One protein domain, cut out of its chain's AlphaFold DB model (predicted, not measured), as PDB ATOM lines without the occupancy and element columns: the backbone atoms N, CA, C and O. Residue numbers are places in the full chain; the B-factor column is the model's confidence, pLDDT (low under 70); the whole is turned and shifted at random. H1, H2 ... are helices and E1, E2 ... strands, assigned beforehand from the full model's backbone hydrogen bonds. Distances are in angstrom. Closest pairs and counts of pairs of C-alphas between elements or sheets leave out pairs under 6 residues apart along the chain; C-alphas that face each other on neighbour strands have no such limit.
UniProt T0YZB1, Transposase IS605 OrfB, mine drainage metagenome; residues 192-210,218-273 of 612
ATOM      1  N   MET A 192     -33.794  24.177 -32.804       96.88
ATOM      2  CA  MET A 192     -33.709  25.638 -32.654       96.88
ATOM      3  C   MET A 192     -34.808  26.174 -31.730       96.88
ATOM      4  O   MET A 192     -35.930  25.659 -31.753       96.88
ATOM      5  N   ALA A 193     -34.468  27.146 -30.879       96.69
ATOM      6  CA  ALA A 193     -35.422  27.884 -30.054       96.69
ATOM      7  C   ALA A 193     -36.065  29.005 -30.877       96.69
ATOM      8  O   ALA A 193     -35.407  29.587 -31.736       96.69
ATOM      9  N   LEU A 194     -37.346  29.275 -30.627       96.50
ATOM     10  CA  LEU A 194     -38.136  30.290 -31.317       96.50
ATOM     11  C   LEU A 194     -39.082  30.955 -30.308       96.50
ATOM     12  O   LEU A 194     -39.861  30.254 -29.659       96.50
ATOM     13  N   ASP A 195     -39.036  32.280 -30.194       94.44
ATOM     14  CA  ASP A 195     -40.056  33.058 -29.478       94.44
ATOM     15  C   ASP A 195     -41.319  33.267 -30.338       94.44
ATOM     16  O   ASP A 195     -41.375  32.870 -31.507       94.44
ATOM     17  N   GLU A 196     -42.340  33.900 -29.755       93.50
ATOM     18  CA  GLU A 196     -43.653  34.129 -30.377       93.50
ATOM     19  C   GLU A 196     -43.619  34.986 -31.657       93.50
ATOM     20  O   GLU A 196     -44.547  34.897 -32.454       93.50
ATOM     21  N   THR A 197     -42.562  35.765 -31.924       93.88
ATOM     22  CA  THR A 197     -42.434  36.530 -33.183       93.88
ATOM     23  C   THR A 197     -42.005  35.639 -34.360       93.88
ATOM     24  O   THR A 197     -42.366  35.865 -35.527       93.88
ATOM     25  N   LEU A 198     -41.263  34.566 -34.062       95.81
ATOM     26  CA  LEU A 198     -40.642  33.683 -35.051       95.81
ATOM     27  C   LEU A 198     -41.559  32.551 -35.526       95.81
ATOM     28  O   LEU A 198     -41.171  31.759 -36.388       95.81
ATOM     29  N   TYR A 199     -42.788  32.471 -35.019       96.69
ATOM     30  CA  TYR A 199     -43.816  31.576 -35.538       96.69
ATOM     31  C   TYR A 199     -45.193  32.238 -35.540       96.69
ATOM     32  O   TYR A 199     -45.418  33.254 -34.905       96.69
ATOM     33  N   THR A 200     -46.129  31.664 -36.288       96.88
ATOM     34  CA  THR A 200     -47.566  31.909 -36.112       96.88
ATOM     35  C   THR A 200     -48.290  30.569 -36.100       96.88
ATOM     36  O   THR A 200     -47.752  29.572 -36.593       96.88
ATOM     37  N   THR A 201     -49.495  30.501 -35.533       95.81
ATOM     38  CA  THR A 201     -50.338  29.300 -35.643       95.81
ATOM     39  C   THR A 201     -51.670  29.611 -36.290       95.81
ATOM     40  O   THR A 201     -52.217  30.694 -36.114       95.81
ATOM     41  N   PHE A 202     -52.168  28.655 -37.067       93.56
ATOM     42  CA  PHE A 202     -53.475  28.727 -37.708       93.56
ATOM     43  C   PHE A 202     -54.100  27.333 -37.779       93.56
ATOM     44  O   PHE A 202     -53.406  26.315 -37.675       93.56
ATOM     45  N   THR A 203     -55.412  27.282 -37.967       91.06
ATOM     46  CA  THR A 203     -56.183  26.051 -38.169       91.06
ATOM     47  C   THR A 203     -56.922  26.111 -39.493       91.06
ATOM     48  O   THR A 203     -57.396  27.170 -39.890       91.06
ATOM     49  N   THR A 204     -57.047  24.972 -40.164       83.31
ATOM     50  CA  THR A 204     -57.831  24.823 -41.396       83.31
ATOM     51  C   THR A 204     -58.663  23.542 -41.334       83.31
ATOM     52  O   THR A 204     -58.264  22.557 -40.703       83.31
ATOM     53  N   THR A 205     -59.840  23.578 -41.952       77.00
ATOM     54  CA  THR A 205     -60.772  22.461 -42.091       77.00
ATOM     55  C   THR A 205     -60.322  21.517 -43.207       77.00
ATOM     56  O   THR A 205     -60.587  21.722 -44.387       77.00
ATOM     57  N   ALA A 206     -59.656  20.433 -42.820       63.22
ATOM     58  CA  ALA A 206     -59.392  19.286 -43.674       63.22
ATOM     59  C   ALA A 206     -60.664  18.425 -43.796       63.22
ATOM     60  O   ALA A 206     -60.820  17.416 -43.104       63.22
ATOM     61  N   ILE A 207     -61.579  18.842 -44.674       54.22
ATOM     62  CA  ILE A 207     -62.729  18.029 -45.089       54.22
ATOM     63  C   ILE A 207     -62.203  16.900 -46.000       54.22
ATOM     64  O   ILE A 207     -61.591  17.194 -47.030       54.22
ATOM     65  N   PRO A 208     -62.390  15.610 -45.659       54.03
ATOM     66  CA  PRO A 208     -62.100  14.516 -46.579       54.03
ATOM     67  C   PRO A 208     -63.111  14.554 -47.728       54.03
ATOM     68  O   PRO A 208     -64.302  14.719 -47.481       54.03
ATOM     69  N   LYS A 209     -62.653  14.364 -48.973       49.75
ATOM     70  CA  LYS A 209     -63.473  14.561 -50.189       49.75
ATOM     71  C   LYS A 209     -64.789  13.759 -50.241       49.75
ATOM     72  O   LYS A 209     -65.675  14.137 -50.994       49.75
ATOM     73  N   ASN A 210     -64.919  12.698 -49.439       51.94
ATOM     74  CA  ASN A 210     -66.053  11.771 -49.444       51.94
ATOM     75  C   ASN A 210     -66.715  11.649 -48.047       51.94
ATOM     76  O   ASN A 210     -67.153  10.563 -47.678       51.94
ATOM     77  N   ARG A 218     -71.194  18.905 -32.726       49.81
ATOM     78  CA  ARG A 218     -70.002  19.414 -32.034       49.81
ATOM     79  C   ARG A 218     -68.846  18.395 -32.012       49.81
ATOM     80  O   ARG A 218     -67.691  18.817 -31.947       49.81
ATOM     81  N   ARG A 219     -69.121  17.088 -32.107       46.09
ATOM     82  CA  ARG A 219     -68.124  16.002 -32.197       46.09
ATOM     83  C   ARG A 219     -67.438  15.954 -33.567       46.09
ATOM     84  O   ARG A 219     -66.217  15.824 -33.618       46.09
ATOM     85  N   CYS A 220     -68.177  16.150 -34.662       47.31
ATOM     86  CA  CYS A 220     -67.615  16.169 -36.020       47.31
ATOM     87  C   CYS A 220     -66.695  17.379 -36.256       47.31
ATOM     88  O   CYS A 220     -65.710  17.287 -36.986       47.31
ATOM     89  N   ARG A 221     -66.926  18.515 -35.585       46.91
ATOM     90  CA  ARG A 221     -66.077  19.710 -35.760       46.91
ATOM     91  C   ARG A 221     -64.607  19.498 -35.360       46.91
ATOM     92  O   ARG A 221     -63.744  20.190 -35.891       46.91
ATOM     93  N   GLN A 222     -64.288  18.541 -34.480       48.12
ATOM     94  CA  GLN A 222     -62.897  18.269 -34.080       48.12
ATOM     95  C   GLN A 222     -62.138  17.317 -35.021       48.12
ATOM     96  O   GLN A 222     -60.921  17.462 -35.139       48.12
ATOM     97  N   SER A 223     -62.804  16.400 -35.734       53.47
ATOM     98  CA  SER A 223     -62.132  15.463 -36.658       53.47
ATOM     99  C   SER A 223     -61.525  16.144 -37.889       53.47
ATOM    100  O   SER A 223     -60.557  15.637 -38.457       53.47
ATOM    101  N   HIS A 224     -62.051  17.307 -38.282       65.31
ATOM    102  CA  HIS A 224     -61.634  18.022 -39.492       65.31
ATOM    103  C   HIS A 224     -60.609  19.141 -39.244       65.31
ATOM    104  O   HIS A 224     -60.066  19.685 -40.202       65.31
ATOM    105  N   LEU A 225     -60.292  19.502 -37.997       76.56
ATOM    106  CA  LEU A 225     -59.383  20.620 -37.716       76.56
ATOM    107  C   LEU A 225     -57.904  20.205 -37.763       76.56
ATOM    108  O   LEU A 225     -57.398  19.505 -36.884       76.56
ATOM    109  N   ARG A 226     -57.169  20.713 -38.760       87.44
ATOM    110  CA  ARG A 226     -55.706  20.600 -38.843       87.44
ATOM    111  C   ARG A 226     -55.053  21.896 -38.368       87.44
ATOM    112  O   ARG A 226     -55.176  22.930 -39.020       87.44
ATOM    113  N   GLN A 227     -54.323  21.833 -37.256       93.50
ATOM    114  CA  GLN A 227     -53.481  22.941 -36.798       93.50
ATOM    115  C   GLN A 227     -52.118  22.932 -37.500       93.50
ATOM    116  O   GLN A 227     -51.526  21.874 -37.730       93.50
ATOM    117  N   TYR A 228     -51.605  24.126 -37.788       95.50
ATOM    118  CA  TYR A 228     -50.274  24.367 -38.329       95.50
ATOM    119  C   TYR A 228     -49.479  25.320 -37.432       95.50
ATOM    120  O   TYR A 228     -50.036  26.255 -36.857       95.50
ATOM    121  N   VAL A 229     -48.160  25.122 -37.386       97.06
ATOM    122  CA  VAL A 229     -47.190  26.094 -36.857       97.06
ATOM    123  C   VAL A 229     -46.327  26.587 -38.021       97.06
ATOM    124  O   VAL A 229     -45.616  25.798 -38.645       97.06
ATOM    125  N   LYS A 230     -46.409  27.878 -38.354       97.38
ATOM    126  CA  LYS A 230     -45.686  28.531 -39.457       97.38
ATOM    127  C   LYS A 230     -44.457  29.263 -38.915       97.38
ATOM    128  O   LYS A 230     -44.500  30.460 -38.627       97.38
ATOM    129  N   ILE A 231     -43.379  28.503 -38.744       97.25
ATOM    130  CA  ILE A 231     -42.091  28.965 -38.207       97.25
ATOM    131  C   ILE A 231     -41.288  29.770 -39.237       97.25
ATOM    132  O   ILE A 231     -41.527  29.665 -40.440       97.25
ATOM    133  N   ILE A 232     -40.297  30.525 -38.771       96.94
ATOM    134  CA  ILE A 232     -39.262  31.158 -39.594       96.94
ATOM    135  C   ILE A 232     -38.369  30.118 -40.301       96.94
ATOM    136  O   ILE A 232     -38.155  29.014 -39.794       96.94
ATOM    137  N   GLY A 233     -37.887  30.458 -41.499       96.06
ATOM    138  CA  GLY A 233     -36.892  29.694 -42.257       96.06
ATOM    139  C   GLY A 233     -35.482  30.287 -42.151       96.06
ATOM    140  O   GLY A 233     -35.252  31.239 -41.410       96.06
ATOM    141  N   ALA A 234     -34.536  29.730 -42.912       95.19
ATOM    142  CA  ALA A 234     -33.139  30.181 -42.911       95.19
ATOM    143  C   ALA A 234     -32.943  31.593 -43.492       95.19
ATOM    144  O   ALA A 234     -32.061  32.315 -43.037       95.19
ATOM    145  N   LYS A 235     -33.762  31.977 -44.480       93.88
ATOM    146  CA  LYS A 235     -33.659  33.235 -45.240       93.88
ATOM    147  C   LYS A 235     -34.755  34.233 -44.853       93.88
ATOM    148  O   LYS A 235     -35.765  33.862 -44.245       93.88
ATOM    149  N   THR A 236     -34.571  35.503 -45.202       89.00
ATOM    150  CA  THR A 236     -35.582  36.560 -45.025       89.00
ATOM    151  C   THR A 236     -36.879  36.201 -45.763       89.00
ATOM    152  O   THR A 236     -36.845  35.572 -46.818       89.00
ATOM    153  N   ASN A 237     -38.034  36.535 -45.176       85.25
ATOM    154  CA  ASN A 237     -39.400  36.237 -45.653       85.25
ATOM    155  C   ASN A 237     -39.776  34.750 -45.871       85.25
ATOM    156  O   ASN A 237     -40.962  34.425 -45.954       85.25
ATOM    157  N   ALA A 238     -38.824  33.813 -45.852       90.38
ATOM    158  CA  ALA A 238     -39.107  32.383 -45.860       90.38
ATOM    159  C   ALA A 238     -39.742  31.935 -44.526       90.38
ATOM    160  O   ALA A 238     -39.158  32.103 -43.454       90.38
ATOM    161  N   ARG A 239     -40.924  31.303 -44.582       94.62
ATOM    162  CA  ARG A 239     -41.566  30.637 -43.430       94.62
ATOM    163  C   ARG A 239     -42.050  29.228 -43.787       94.62
ATOM    164  O   ARG A 239     -42.591  29.004 -44.867       94.62
ATOM    165  N   ILE A 240     -41.901  28.281 -42.859       96.38
ATOM    166  CA  ILE A 240     -42.157  26.848 -43.063       96.38
ATOM    167  C   ILE A 240     -43.427  26.437 -42.303       96.38
ATOM    168  O   ILE A 240     -43.476  26.506 -41.079       96.38
ATOM    169  N   ALA A 241     -44.464  25.986 -43.016       96.00
ATOM    170  CA  ALA A 241     -45.731  25.562 -42.409       96.00
ATOM    171  C   ALA A 241     -45.713  24.076 -41.998       96.00
ATOM    172  O   ALA A 241     -45.776  23.183 -42.854       96.00
ATOM    173  N   LEU A 242     -45.663  23.818 -40.689       95.69
ATOM    174  CA  LEU A 242     -45.620  22.489 -40.073       95.69
ATOM    175  C   LEU A 242     -47.032  22.014 -39.671       95.69
ATOM    176  O   LEU A 242     -47.587  22.573 -38.726       95.69
ATOM    177  N   PRO A 243     -47.625  21.002 -40.334       94.12
ATOM    178  CA  PRO A 243     -48.899  20.417 -39.906       94.12
ATOM    179  C   PRO A 243     -48.710  19.579 -38.636       94.12
ATOM    180  O   PRO A 243     -47.894  18.657 -38.636       94.12
ATOM    181  N   LEU A 244     -49.477  19.843 -37.578       94.06
ATOM    182  CA  LEU A 244     -49.462  19.038 -36.351       94.06
ATOM    183  C   LEU A 244     -50.365  17.799 -36.470       94.06
ATOM    184  O   LEU A 244     -51.347  17.798 -37.215       94.06
ATOM    185  N   VAL A 245     -50.052  16.743 -35.711       90.12
ATOM    186  CA  VAL A 245     -50.869  15.514 -35.615       90.12
ATOM    187  C   VAL A 245     -52.252  15.797 -35.009       90.12
ATOM    188  O   VAL A 245     -53.239  15.226 -35.469       90.12
ATOM    189  N   GLY A 246     -52.339  16.719 -34.046       86.25
ATOM    190  CA  GLY A 246     -53.584  17.166 -33.411       86.25
ATOM    191  C   GLY A 246     -53.509  18.626 -32.954       86.25
ATOM    192  O   GLY A 246     -52.473  19.272 -33.114       86.25
ATOM    193  N   VAL A 247     -54.610  19.140 -32.400       86.38
ATOM    194  CA  VAL A 247     -54.752  20.546 -31.978       86.38
ATOM    195  C   VAL A 247     -54.286  20.745 -30.528       86.38
ATOM    196  O   VAL A 247     -54.535  19.909 -29.659       86.38
ATOM    197  N   SER A 248     -53.590  21.845 -30.240       87.94
ATOM    198  CA  SER A 248     -53.160  22.268 -28.898       87.94
ATOM    199  C   SER A 248     -52.847  23.768 -28.859       87.94
ATOM    200  O   SER A 248     -52.497  24.366 -29.873       87.94
ATOM    201  N   ARG A 249     -52.913  24.403 -27.681       90.31
ATOM    202  CA  ARG A 249     -52.423  25.782 -27.509       90.31
ATOM    203  C   ARG A 249     -50.916  25.830 -27.788       90.31
ATOM    204  O   ARG A 249     -50.166  25.096 -27.158       90.31
ATOM    205  N   VAL A 250     -50.464  26.723 -28.663       93.31
ATOM    206  CA  VAL A 250     -49.036  27.012 -28.873       93.31
ATOM    207  C   VAL A 250     -48.827  28.492 -28.577       93.31
ATOM    208  O   VAL A 250     -49.427  29.333 -29.237       93.31
ATOM    209  N   SER A 251     -48.053  28.787 -27.535       91.38
ATOM    210  CA  SER A 251     -47.733  30.140 -27.063       91.38
ATOM    211  C   SER A 251     -46.469  30.088 -26.199       91.38
ATOM    212  O   SER A 251     -46.193  29.048 -25.589       91.38
ATOM    213  N   GLY A 252     -45.769  31.209 -26.080       92.06
ATOM    214  CA  GLY A 252     -44.461  31.354 -25.446       92.06
ATOM    215  C   GLY A 252     -43.319  30.785 -26.292       92.06
ATOM    216  O   GLY A 252     -43.509  30.383 -27.442       92.06
ATOM    217  N   ASP A 253     -42.129  30.720 -25.694       93.31
ATOM    218  CA  ASP A 253     -40.949  30.117 -26.318       93.31
ATOM    219  C   ASP A 253     -41.194  28.636 -26.656       93.31
ATOM    220  O   ASP A 253     -41.485  27.806 -25.784       93.31
ATOM    221  N   ILE A 254     -41.015  28.288 -27.930       96.44
ATOM    222  CA  ILE A 254     -41.037  26.910 -28.422       96.44
ATOM    223  C   ILE A 254     -39.629  26.461 -28.813       96.44
ATOM    224  O   ILE A 254     -38.755  27.262 -29.143       96.44
ATOM    225  N   ARG A 255     -39.395  25.147 -28.838       97.56
ATOM    226  CA  ARG A 255     -38.199  24.574 -29.472       97.56
ATOM    227  C   ARG A 255     -38.600  23.562 -30.533       97.56
ATOM    228  O   ARG A 255     -39.194  22.532 -30.217       97.56
ATOM    229  N   LEU A 256     -38.252  23.830 -31.789       97.56
ATOM    230  CA  LEU A 256     -38.353  22.826 -32.845       97.56
ATOM    231  C   LEU A 256     -37.267  21.770 -32.621       97.56
ATOM    232  O   LEU A 256     -36.111  22.122 -32.393       97.56
ATOM    233  N   VAL A 257     -37.615  20.490 -32.731       97.19
ATOM    234  CA  VAL A 257     -36.671  19.365 -32.720       97.19
ATOM    235  C   VAL A 257     -36.974  18.445 -33.904       97.19
ATOM    236  O   VAL A 257     -38.075  17.901 -33.998       97.19
ATOM    237  N   ALA A 258     -36.002  18.248 -34.798       94.62
ATOM    238  CA  ALA A 258     -36.133  17.400 -35.985       94.62
ATOM    239  C   ALA A 258     -34.944  16.430 -36.105       94.62
ATOM    240  O   ALA A 258     -33.944  16.708 -36.768       94.62
ATOM    241  N   GLU A 259     -35.060  15.259 -35.474       88.12
ATOM    242  CA  GLU A 259     -33.995  14.246 -35.463       88.12
ATOM    243  C   GLU A 259     -33.590  13.814 -36.885       88.12
ATOM    244  O   GLU A 259     -34.434  13.680 -37.782       88.12
ATOM    245  N   LYS A 260     -32.291  13.567 -37.100       81.69
ATOM    246  CA  LYS A 260     -31.753  13.159 -38.407       81.69
ATOM    247  C   LYS A 260     -32.335  11.807 -38.834       81.69
ATOM    248  O   LYS A 260     -32.156  10.805 -38.150       81.69
ATOM    249  N   GLY A 261     -32.999  11.778 -39.990       79.00
ATOM    250  CA  GLY A 261     -33.661  10.581 -40.524       79.00
ATOM    251  C   GLY A 261     -35.092  10.348 -40.019       79.00
ATOM    252  O   GLY A 261     -35.722   9.386 -40.450       79.00
ATOM    253  N   SER A 262     -35.630  11.219 -39.158       85.44
ATOM    254  CA  SER A 262     -37.066  11.236 -38.856       85.44
ATOM    255  C   SER A 262     -37.866  11.829 -40.023       85.44
ATOM    256  O   SER A 262     -37.456  12.838 -40.604       85.44
ATOM    257  N   LYS A 263     -39.035  11.246 -40.326       88.19
ATOM    258  CA  LYS A 263     -40.021  11.846 -41.245       88.19
ATOM    259  C   LYS A 263     -40.827  12.977 -40.590       88.19
ATOM    260  O   LYS A 263     -41.332  13.835 -41.303       88.19
ATOM    261  N   CYS A 264     -40.924  12.992 -39.262       93.00
ATOM    262  CA  CYS A 264     -41.654  13.996 -38.486       93.00
ATOM    263  C   CYS A 264     -40.684  14.921 -37.735       93.00
ATOM    264  O   CYS A 264     -39.581  14.508 -37.358       93.00
ATOM    265  N   ALA A 265     -41.112  16.151 -37.468       95.56
ATOM    266  CA  ALA A 265     -40.511  17.011 -36.455       95.56
ATOM    267  C   ALA A 265     -41.395  17.027 -35.196       95.56
ATOM    268  O   ALA A 265     -42.528  16.548 -35.199       95.56
ATOM    269  N   THR A 266     -40.885  17.602 -34.110       97.00
ATOM    270  CA  THR A 266     -41.662  17.863 -32.893       97.00
ATOM    271  C   THR A 266     -41.484  19.313 -32.465       97.00
ATOM    272  O   THR A 266     -40.363  19.814 -32.397       97.00
ATOM    273  N   VAL A 267     -42.590  19.988 -32.169       97.12
ATOM    274  CA  VAL A 267     -42.602  21.310 -31.543       97.12
ATOM    275  C   VAL A 267     -42.713  21.098 -30.037       97.12
ATOM    276  O   VAL A 267     -43.711  20.574 -29.540       97.12
ATOM    277  N   HIS A 268     -41.662  21.443 -29.300       97.12
ATOM    278  CA  HIS A 268     -41.675  21.429 -27.843       97.12
ATOM    279  C   HIS A 268     -42.270  22.746 -27.340       97.12
ATOM    280  O   HIS A 268     -41.660  23.794 -27.535       97.12
ATOM    281  N   VAL A 269     -43.424  22.680 -26.676       94.25
ATOM    282  CA  VAL A 269     -44.106  23.825 -26.046       94.25
ATOM    283  C   VAL A 269     -44.047  23.659 -24.530       94.25
ATOM    284  O   VAL A 269     -44.133  22.533 -24.031       94.25
ATOM    285  N   VAL A 270     -43.879  24.751 -23.784       90.62
ATOM    286  CA  VAL A 270     -43.783  24.724 -22.318       90.62
ATOM    287  C   VAL A 270     -45.048  25.308 -21.695       90.62
ATOM    288  O   VAL A 270     -45.291  26.505 -21.780       90.62
ATOM    289  N   TYR A 271     -45.837  24.469 -21.025       84.56
ATOM    290  CA  TYR A 271     -47.031  24.905 -20.299       84.56
ATOM    291  C   TYR A 271     -46.741  25.084 -18.810       84.56
ATOM    292  O   TYR A 271     -46.004  24.290 -18.213       84.56
ATOM    293  N   GLY A 272     -47.376  26.081 -18.193       79.75
ATOM    294  CA  GLY A 272     -47.555  26.105 -16.744       79.75
ATOM    295  C   GLY A 272     -48.497  24.980 -16.312       79.75
ATOM    296  O   GLY A 272     -49.533  24.747 -16.934       79.75
ATOM    297  N   ILE A 273     -48.126  24.267 -15.257       74.56
ATOM    298  CA  ILE A 273     -48.961  23.295 -14.557       74.56
ATOM    299  C   ILE A 273     -49.592  24.049 -13.381       74.56
ATOM    300  O   ILE A 273     -48.859  24.638 -12.583       74.56
TER     301      ILE A 273
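AT A GLANCE: This is residues 192 to 210 and 218 to 273 of the 612 residues of the protein "Transposase IS605 OrfB" of mine drainage metagenome (UniProt T0YZB1). Two small antiparallel sheets of three strands make this domain, with their strands crossed and no close contact between the sheets. The sheet E2, E3, E4 is a long ribbon that reaches to the cut and to the short helix H1 at its far end, while the sheet E1, E5, E6 lies toward its other end, and E6 reaches away from the ribbon. The link of residues 244 to 253 swings from E4 of the one sheet to E5 of the other. The printed part has 75 residues with one named helix and six named strands in the order E1, E2, H1, E3, E4, E5, E6; it is mostly strand. It is only just loose, close to compact, with a radius of gyration of the C-alphas of 13.9 A and spans of 38 by 32 by 27 A.

IN THESE COORDINATES: E1 is residues 192 to 194, beginning at C-alpha 192 (-33.709, 25.638, -32.654). E2, residues 199 to 205, is 20.3 A long. H1 is residues 220 to 223, 5.6 A long. E3, residues 225 to 232, is the longest strand at 22.8 A and begins at C-alpha 225 (-59.383, 20.620, -37.716). E4 is residues 239 to 243, 13.1 A long, and E5 is residues 254 to 257, 9.7 A long. E6, residues 266 to 272, is 19.1 A long and ends at C-alpha 272 (-47.555, 26.105, -16.744).

HOW THE PARTS SIT: In the first sheet E3 is the inner strand. E2 and E3 are antiparallel at 156 degrees, with N 228 and O 202 at 2.8 A. E3 and E4 form a hairpin at 152 degrees, with N 242 and O 229 at 2.8 A. In the second sheet E5 is inner. E1 and E5 are antiparallel at 157 degrees, with N 194 and O 254 at 2.9 A. E5 and E6 form a hairpin at 150 degrees, with N 257 and O 266 at 2.8 A. E1 and E2 meet only through their link. E3 and E6 are only just apart, their closest C-alphas 8.5 A from each other; E4 and E5 are apart. H1 is on neither sheet; it is too short for an O i to N i+4 pair, and its one O i to N i+3 pair is within hydrogen-bond range.

THE WHOLE: The two C-alphas farthest apart, of Arg 218 and Lys 235, are 41.1 A from each other. Residues 211 to 217 are not printed; C-alphas 210 and 218 are 19.4 A apart across the cut. Of the links printed whole, E1 to E2 and H1 to E3 are tight, the others short. The mean pLDDT of the printed part is 85.5; residues 206 to 210 and 218 to 224 are under 70.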